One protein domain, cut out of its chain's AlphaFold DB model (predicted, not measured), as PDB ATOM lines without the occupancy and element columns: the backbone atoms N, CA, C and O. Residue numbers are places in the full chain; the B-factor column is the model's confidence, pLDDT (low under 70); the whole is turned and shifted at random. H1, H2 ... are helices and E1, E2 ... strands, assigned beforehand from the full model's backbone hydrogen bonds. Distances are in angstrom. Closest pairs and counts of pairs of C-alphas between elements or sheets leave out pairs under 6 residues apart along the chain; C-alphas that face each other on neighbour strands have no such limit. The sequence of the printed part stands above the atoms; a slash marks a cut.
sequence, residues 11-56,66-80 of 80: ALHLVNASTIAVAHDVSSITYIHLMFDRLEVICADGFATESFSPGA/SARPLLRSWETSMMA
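AT A GLANCE: This is residues 11 to 56 and 66 to 80 of the 80 residues of the protein "Hint_2 domain-containing protein" of Rhodobacterales bacterium CG2_30_65_12 (UniProt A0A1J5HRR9). Little regular structure is present: a long open loop, residues 15 to 40, sweeps from the short helix H1 round to a small hairpin, E1 and E2, while H2 sticks out with residues 69 to 76 free. The 61 printed residues run H1, E1, E2, H2, with an antiparallel two-strand sheet; the class is mixed, with 22 residues in named elements. The whole is loose and flat, radius of gyration of the C-alphas 15.0 A, spanning 40 by 33 by 18 A.

IN THESE COORDINATES: H1, residues 11 to 14, begins at C-alpha (-44.122, -39.211, -40.407). E1 is residues 41 to 44, E2 47 to 50. H2, residues 67 to 76, 15.6 A long, ends at C-alpha (-37.582, -61.904, -27.010).

HOW THE PARTS SIT: Hairpin E1 and E2 has N 42 and O 49 within hydrogen-bond range, 2.8 A. H1 and H2 are apart. H2 has 1 of 6 O i to N i+4 pairs within range and 1 of 7 O i to N i+3; H1 is too short for an i+4 pair.

THE WHOLE: Residues 57 to 65 are cut out, a gap of 10.2 A between C-alphas 56 and 66. H1 to E1 is a long link. Residues 54 to 56 and 66 to 80 have pLDDT under 70.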
ATOM      1  N   ALA A  11     -42.656 -39.195 -40.433       90.06
ATOM      2  CA  ALA A  11     -44.122 -39.211 -40.407       90.06
ATOM      3  C   ALA A  11     -44.702 -38.702 -39.073       90.06
ATOM      4  O   ALA A  11     -45.696 -37.982 -39.065       90.06
ATOM      5  N   LEU A  12     -44.032 -38.987 -37.948       88.62
ATOM      6  CA  LEU A  12     -44.423 -38.484 -36.626       88.62
ATOM      7  C   LEU A  12     -44.463 -36.947 -36.564       88.62
ATOM      8  O   LEU A  12     -45.302 -36.387 -35.869       88.62
ATOM      9  N   HIS A  13     -43.584 -36.263 -37.299       91.94
ATOM     10  CA  HIS A  13     -43.553 -34.798 -37.345       91.94
ATOM     11  C   HIS A  13     -44.621 -34.203 -38.275       91.94
ATOM     12  O   HIS A  13     -44.807 -32.990 -38.270       91.94
ATOM     13  N   LEU A  14     -45.311 -35.027 -39.072       91.75
ATOM     14  CA  LEU A  14     -46.435 -34.592 -39.906       91.75
ATOM     15  C   LEU A  14     -47.767 -34.609 -39.145       91.75
ATOM     16  O   LEU A  14     -48.714 -33.947 -39.576       91.75
ATOM     17  N   VAL A  15     -47.841 -35.347 -38.027       94.81
ATOM     18  CA  VAL A  15     -49.028 -35.408 -37.167       94.81
ATOM     19  C   VAL A  15     -49.417 -34.002 -36.728       94.81
ATOM     20  O   VAL A  15     -48.597 -33.218 -36.250       94.81
ATOM     21  N   ASN A  16     -50.692 -33.683 -36.901       93.88
ATOM     22  CA  ASN A  16     -51.255 -32.373 -36.643       93.88
ATOM     23  C   ASN A  16     -52.676 -32.503 -36.070       93.88
ATOM     24  O   ASN A  16     -53.193 -33.596 -35.859       93.88
ATOM     25  N   ALA A  17     -53.311 -31.370 -35.780       88.06
ATOM     26  CA  ALA A  17     -54.640 -31.337 -35.171       88.06
ATOM     27  C   ALA A  17     -55.800 -31.381 -36.189       88.06
ATOM     28  O   ALA A  17     -56.933 -31.072 -35.821       88.06
ATOM     29  N   SER A  18     -55.539 -31.689 -37.464       94.50
ATOM     30  CA  SER A  18     -56.541 -31.595 -38.531       94.50
ATOM     31  C   SER A  18     -56.545 -32.783 -39.493       94.50
ATOM     32  O   SER A  18     -57.523 -33.520 -39.540       94.50
ATOM     33  N   THR A  19     -55.494 -32.958 -40.289       95.25
ATOM     34  CA  THR A  19     -55.478 -33.858 -41.452       95.25
ATOM     35  C   THR A  19     -54.646 -35.117 -41.263       95.25
ATOM     36  O   THR A  19     -54.867 -36.087 -41.981       95.25
ATOM     37  N   ILE A  20     -53.689 -35.124 -40.332       94.62
ATOM     38  CA  ILE A  20     -52.788 -36.260 -40.101       94.62
ATOM     39  C   ILE A  20     -52.803 -36.580 -38.613       94.62
ATOM     40  O   ILE A  20     -52.398 -35.755 -37.801       94.62
ATOM     41  N   ALA A  21     -53.243 -37.784 -38.259       94.50
ATOM     42  CA  ALA A  21     -53.385 -38.224 -36.877       94.50
ATOM     43  C   ALA A  21     -52.821 -39.634 -36.686       94.50
ATOM     44  O   ALA A  21     -52.665 -40.398 -37.639       94.50
ATOM     45  N   VAL A  22     -52.530 -39.982 -35.433       91.69
ATOM     46  CA  VAL A  22     -52.186 -41.356 -35.058       91.69
ATOM     47  C   VAL A  22     -53.461 -42.203 -35.079       91.69
ATOM     48  O   VAL A  22     -54.459 -41.842 -34.457       91.69
ATOM     49  N   ALA A  23     -53.425 -43.335 -35.782       91.38
ATOM     50  CA  ALA A  23     -54.531 -44.285 -35.814       91.38
ATOM     51  C   ALA A  23     -54.556 -45.107 -34.513       91.38
ATOM     52  O   ALA A  23     -53.764 -46.030 -34.324       91.38
ATOM     53  N   HIS A  24     -55.439 -44.731 -33.586       91.06
ATOM     54  CA  HIS A  24     -55.590 -45.390 -32.282       91.06
ATOM     55  C   HIS A  24     -56.553 -46.587 -32.302       91.06
ATOM     56  O   HIS A  24     -56.625 -47.334 -31.330       91.06
ATOM     57  N   ASP A  25     -57.294 -46.770 -33.391       93.50
ATOM     58  CA  ASP A  25     -58.311 -47.804 -33.602       93.50
ATOM     59  C   ASP A  25     -57.769 -49.071 -34.293       93.50
ATOM     60  O   ASP A  25     -58.527 -49.976 -34.640       93.50
ATOM     61  N   VAL A  26     -56.449 -49.174 -34.462       92.88
ATOM     62  CA  VAL A  26     -55.787 -50.335 -35.065       92.88
ATOM     63  C   VAL A  26     -55.598 -51.439 -34.022       92.88
ATOM     64  O   VAL A  26     -54.812 -51.301 -33.088       92.88
ATOM     65  N   SER A  27     -56.284 -52.571 -34.199       93.62
ATOM     66  CA  SER A  27     -56.215 -53.710 -33.269       93.62
ATOM     67  C   SER A  27     -55.014 -54.635 -33.488       93.62
ATOM     68  O   SER A  27     -54.664 -55.409 -32.600       93.62
ATOM     69  N   SER A  28     -54.408 -54.616 -34.677       93.38
ATOM     70  CA  SER A  28     -53.286 -55.492 -35.031       93.38
ATOM     71  C   SER A  28     -52.471 -54.926 -36.187       93.38
ATOM     72  O   SER A  28     -53.032 -54.325 -37.101       93.38
ATOM     73  N   ILE A  29     -51.165 -55.193 -36.186       90.38
ATOM     74  CA  ILE A  29     -50.231 -54.777 -37.236       90.38
ATOM     75  C   ILE A  29     -49.518 -56.017 -37.774       90.38
ATOM     76  O   ILE A  29     -49.063 -56.861 -37.004       90.38
ATOM     77  N   THR A  30     -49.395 -56.117 -39.099       90.12
ATOM     78  CA  THR A  30     -48.519 -57.103 -39.746       90.12
ATOM     79  C   THR A  30     -47.192 -56.432 -40.074       90.12
ATOM     80  O   THR A  30     -47.159 -55.474 -40.843       90.12
ATOM     81  N   TYR A  31     -46.100 -56.925 -39.491       86.56
ATOM     82  CA  TYR A  31     -44.760 -56.392 -39.729       86.56
ATOM     83  C   TYR A  31     -44.038 -57.213 -40.800       86.56
ATOM     84  O   TYR A  31     -43.834 -58.416 -40.637       86.56
ATOM     85  N   ILE A  32     -43.636 -56.557 -41.890       86.88
ATOM     86  CA  ILE A  32     -42.872 -57.166 -42.984       86.88
ATOM     87  C   ILE A  32     -41.493 -56.512 -43.012       86.88
ATOM     88  O   ILE A  32     -41.380 -55.295 -43.151       86.88
ATOM     89  N   HIS A  33     -40.440 -57.321 -42.902       85.38
ATOM     90  CA  HIS A  33     -39.068 -56.839 -43.018       85.38
ATOM     91  C   HIS A  33     -38.601 -56.926 -44.474       85.38
ATOM     92  O   HIS A  33     -38.454 -58.018 -45.022       85.38
ATOM     93  N   LEU A  34     -38.373 -55.773 -45.099       84.75
ATOM     94  CA  LEU A  34     -37.847 -55.654 -46.457       84.75
ATOM     95  C   LEU A  34     -36.413 -55.125 -46.378       84.75
ATOM     96  O   LEU A  34     -36.183 -54.056 -45.816       84.75
ATOM     97  N   MET A  35     -35.457 -55.869 -46.934       86.44
ATOM     98  CA  MET A  35     -34.037 -55.512 -46.917       86.44
ATOM     99  C   MET A  35     -33.532 -55.291 -48.343       86.44
ATOM    100  O   MET A  35     -33.793 -56.101 -49.231       86.44
ATOM    101  N   PHE A  36     -32.790 -54.203 -48.533       84.62
ATOM    102  CA  PHE A  36     -32.165 -53.821 -49.797       84.62
ATOM    103  C   PHE A  36     -30.641 -53.776 -49.638       84.62
ATOM    104  O   PHE A  36     -30.132 -53.548 -48.539       84.62
ATOM    105  N   ASP A  37     -29.911 -53.941 -50.744       86.75
ATOM    106  CA  ASP A  37     -28.440 -53.861 -50.761       86.75
ATOM    107  C   ASP A  37     -27.918 -52.438 -50.496       86.75
ATOM    108  O   ASP A  37     -26.770 -52.248 -50.089       86.75
ATOM    109  N   ARG A  38     -28.757 -51.424 -50.738       85.19
ATOM    110  CA  ARG A  38     -28.462 -50.008 -50.509       85.19
ATOM    111  C   ARG A  38     -29.694 -49.266 -49.996       85.19
ATOM    112  O   ARG A  38     -30.786 -49.818 -49.962       85.19
ATOM    113  N   LEU A  39     -29.498 -48.009 -49.608       86.94
ATOM    114  CA  LEU A  39     -30.580 -47.105 -49.228       86.94
ATOM    115  C   LEU A  39     -31.484 -46.836 -50.437       86.94
ATOM    116  O   LEU A  39     -30.998 -46.414 -51.488       86.94
ATOM    117  N   GLU A  40     -32.777 -47.093 -50.279       91.81
ATOM    118  CA  GLU A  40     -33.786 -46.924 -51.323       91.81
ATOM    119  C   GLU A  40     -34.952 -46.076 -50.823       91.81
ATOM    120  O   GLU A  40     -35.311 -46.118 -49.646       91.81
ATOM    121  N   VAL A  41     -35.589 -45.353 -51.741       92.00
ATOM    122  CA  VAL A  41     -36.905 -44.747 -51.515       92.00
ATOM    123  C   VAL A  41     -37.948 -45.640 -52.174       92.00
ATOM    124  O   VAL A  41     -37.884 -45.895 -53.375       92.00
ATOM    125  N   ILE A  42     -38.905 -46.119 -51.386       92.06
ATOM    126  CA  ILE A  42     -40.021 -46.959 -51.826       92.06
ATOM    127  C   ILE A  42     -41.337 -46.182 -51.758       92.06
ATOM    128  O   ILE A  42     -41.448 -45.182 -51.053       92.06
ATOM    129  N   CYS A  43     -42.354 -46.654 -52.476       93.44
ATOM    130  CA  CYS A  43     -43.713 -46.136 -52.353       93.44
ATOM    131  C   CYS A  43     -44.497 -47.000 -51.356       93.44
ATOM    132  O   CYS A  43     -44.685 -48.193 -51.594       93.44
ATOM    133  N   ALA A  44     -44.944 -46.398 -50.255       90.25
ATOM    134  CA  ALA A  44     -45.784 -47.027 -49.243       90.25
ATOM    135  C   ALA A  44     -47.078 -46.221 -49.105       90.25
ATOM    136  O   ALA A  44     -47.033 -45.029 -48.821       90.25
ATOM    137  N   ASP A  45     -48.218 -46.861 -49.358       90.50
ATOM    138  CA  ASP A  45     -49.543 -46.221 -49.344       90.50
ATOM    139  C   ASP A  45     -49.620 -44.920 -50.175       90.50
ATOM    140  O   ASP A  45     -50.219 -43.923 -49.789       90.50
ATOM    141  N   GLY A  46     -48.936 -44.904 -51.325       93.00
ATOM    142  CA  GLY A  46     -48.865 -43.734 -52.206       93.00
ATOM    143  C   GLY A  46     -47.829 -42.676 -51.807       93.00
ATOM    144  O   GLY A  46     -47.652 -41.710 -52.549       93.00
ATOM    145  N   PHE A  47     -47.108 -42.854 -50.695       91.25
ATOM    146  CA  PHE A  47     -46.098 -41.913 -50.208       91.25
ATOM    147  C   PHE A  47     -44.671 -42.430 -50.403       91.25
ATOM    148  O   PHE A  47     -44.352 -43.586 -50.116       91.25
ATOM    149  N   ALA A  48     -43.779 -41.537 -50.837       93.81
ATOM    150  CA  ALA A  48     -42.347 -41.803 -50.863       93.81
ATOM    151  C   ALA A  48     -41.814 -41.970 -49.431       93.81
ATOM    152  O   ALA A  48     -41.959 -41.079 -48.596       93.81
ATOM    153  N   THR A  49     -41.194 -43.112 -49.157       91.44
ATOM    154  CA  THR A  49     -40.662 -43.489 -47.844       91.44
ATOM    155  C   THR A  49     -39.266 -44.060 -48.014       91.44
ATOM    156  O   THR A  49     -39.038 -44.919 -48.860       91.44
ATOM    157  N   GLU A  50     -38.317 -43.599 -47.212       91.00
ATOM    158  CA  GLU A  50     -36.947 -44.103 -47.251       91.00
ATOM    159  C   GLU A  50     -36.805 -45.394 -46.431       91.00
ATOM    160  O   GLU A  50     -37.314 -45.503 -45.314       91.00
ATOM    161  N   SER A  51     -36.100 -46.382 -46.987       89.94
ATOM    162  CA  SER A  51     -35.709 -47.599 -46.276       89.94
ATOM    163  C   SER A  51     -34.773 -47.263 -45.114       89.94
ATOM    164  O   SER A  51     -33.961 -46.348 -45.201       89.94
ATOM    165  N   PHE A  52     -34.810 -48.032 -44.033       81.50
ATOM    166  CA  PHE A  52     -33.918 -47.788 -42.901       81.50
ATOM    167  C   PHE A  52     -32.472 -48.235 -43.195       81.50
ATOM    168  O   PHE A  52     -32.246 -49.383 -43.578       81.50
ATOM    169  N   SER A  53     -31.484 -47.357 -42.960       76.00
ATOM    170  CA  SER A  53     -30.050 -47.682 -43.068       76.00
ATOM    171  C   SER A  53     -29.399 -47.820 -41.685       76.00
ATOM    172  O   SER A  53     -29.112 -46.815 -41.034       76.00
ATOM    173  N   PRO A  54     -29.100 -49.045 -41.221       62.00
ATOM    174  CA  PRO A  54     -28.585 -49.283 -39.872       62.00
ATOM    175  C   PRO A  54     -27.093 -48.945 -39.667       62.00
ATOM    176  O   PRO A  54     -26.539 -49.292 -38.621       62.00
ATOM    177  N   GLY A  55     -26.419 -48.336 -40.652       51.59
ATOM    178  CA  GLY A  55     -24.956 -48.177 -40.668       51.59
ATOM    179  C   GLY A  55     -24.409 -46.790 -41.024       51.59
ATOM    180  O   GLY A  55     -23.205 -46.582 -40.888       51.59
ATOM    181  N   ALA A  56     -25.237 -45.837 -41.457       51.59
ATOM    182  CA  ALA A  56     -24.802 -44.446 -41.610       51.59
ATOM    183  C   ALA A  56     -24.959 -43.715 -40.262       51.59
ATOM    184  O   ALA A  56     -25.945 -43.969 -39.569       51.59
ATOM    185  N   SER A  66     -27.693 -50.808 -33.880       39.28
ATOM    186  CA  SER A  66     -26.890 -51.684 -34.771       39.28
ATOM    187  C   SER A  66     -27.541 -52.997 -35.265       39.28
ATOM    188  O   SER A  66     -27.740 -53.952 -34.525       39.28
ATOM    189  N   ALA A  67     -27.801 -53.118 -36.571       47.78
ATOM    190  CA  ALA A  67     -28.597 -54.213 -37.156       47.78
ATOM    191  C   ALA A  67     -28.131 -55.664 -36.909       47.78
ATOM    192  O   ALA A  67     -28.929 -56.576 -37.102       47.78
ATOM    193  N   ARG A  68     -26.891 -55.932 -36.478       34.62
ATOM    194  CA  ARG A  68     -26.409 -57.323 -36.318       34.62
ATOM    195  C   ARG A  68     -26.623 -57.912 -34.915       34.62
ATOM    196  O   ARG A  68     -26.980 -59.083 -34.833       34.62
ATOM    197  N   PRO A  69     -26.472 -57.145 -33.821       32.78
ATOM    198  CA  PRO A  69     -26.975 -57.554 -32.505       32.78
ATOM    199  C   PRO A  69     -28.498 -57.402 -32.332       32.78
ATOM    200  O   PRO A  69     -29.070 -58.113 -31.508       32.78
ATOM    201  N   LEU A  70     -29.166 -56.528 -33.105       47.69
ATOM    202  CA  LEU A  70     -30.608 -56.265 -32.950       47.69
ATOM    203  C   LEU A  70     -31.490 -57.461 -33.289       47.69
ATOM    204  O   LEU A  70     -32.426 -57.716 -32.551       47.69
ATOM    205  N   LEU A  71     -31.194 -58.249 -34.323       47.62
ATOM    206  CA  LEU A  71     -32.084 -59.345 -34.739       47.62
ATOM    207  C   LEU A  71     -32.478 -60.313 -33.601       47.62
ATOM    208  O   LEU A  71     -33.600 -60.801 -33.596       47.62
ATOM    209  N   ARG A  72     -31.622 -60.523 -32.586       37.25
ATOM    210  CA  ARG A  72     -31.948 -61.370 -31.419       37.25
ATOM    211  C   ARG A  72     -32.730 -60.667 -30.305       37.25
ATOM    212  O   ARG A  72     -33.386 -61.350 -29.527       37.25
ATOM    213  N   SER A  73     -32.661 -59.340 -30.172       40.66
ATOM    214  CA  SER A  73     -33.383 -58.643 -29.093       40.66
ATOM    215  C   SER A  73     -34.861 -58.415 -29.415       40.66
ATOM    216  O   SER A  73     -35.649 -58.193 -28.501       40.66
ATOM    217  N   TRP A  74     -35.245 -58.473 -30.694       47.81
ATOM    218  CA  TRP A  74     -36.627 -58.256 -31.134       47.81
ATOM    219  C   TRP A  74     -37.499 -59.512 -31.000       47.81
ATOM    220  O   TRP A  74     -38.686 -59.387 -30.719       47.81
ATOM    221  N   GLU A  75     -36.922 -60.715 -31.094       43.03
ATOM    222  CA  GLU A  75     -37.657 -61.975 -30.879       43.03
ATOM    223  C   GLU A  75     -38.112 -62.140 -29.416       43.03
ATOM    224  O   GLU A  75     -39.241 -62.552 -29.154       43.03
ATOM    225  N   THR A  76     -37.278 -61.753 -28.446       39.19
ATOM    226  CA  THR A  76     -37.582 -61.904 -27.010       39.19
ATOM    227  C   THR A  76     -38.640 -60.916 -26.507       39.19
ATOM    228  O   THR A  76     -39.326 -61.204 -25.532       39.19
ATOM    229  N   SER A  77     -38.814 -59.766 -27.165       38.41
ATOM    230  CA  SER A  77     -39.778 -58.739 -26.740       38.41
ATOM    231  C   SER A  77     -41.180 -58.905 -27.345       38.41
ATOM    232  O   SER A  77     -42.069 -58.143 -26.986       38.41
ATOM    233  N   MET A  78     -41.390 -59.868 -28.255       43.12
ATOM    234  CA  MET A  78     -42.687 -60.144 -28.904       43.12
ATOM    235  C   MET A  78     -43.419 -61.376 -28.334       43.12
ATOM    236  O   MET A  78     -44.529 -61.677 -28.764       43.12
ATOM    237  N   MET A  79     -42.809 -62.094 -27.383       34.66
ATOM    238  CA  MET A  79     -43.370 -63.282 -26.709       34.66
ATOM    239  C   MET A  79     -43.650 -63.056 -25.208       34.66
ATOM    240  O   MET A  79     -43.958 -64.016 -24.501       34.66
ATOM    241  N   ALA A  80     -43.539 -61.816 -24.721       32.44
ATOM    242  CA  ALA A  80     -43.850 -61.415 -23.346       32.44
ATOM    243  C   ALA A  80     -44.941 -60.341 -23.328       32.44
ATOM    244  O   ALA A  80     -44.919 -59.481 -24.237       32.44
TER     245      ALA A  80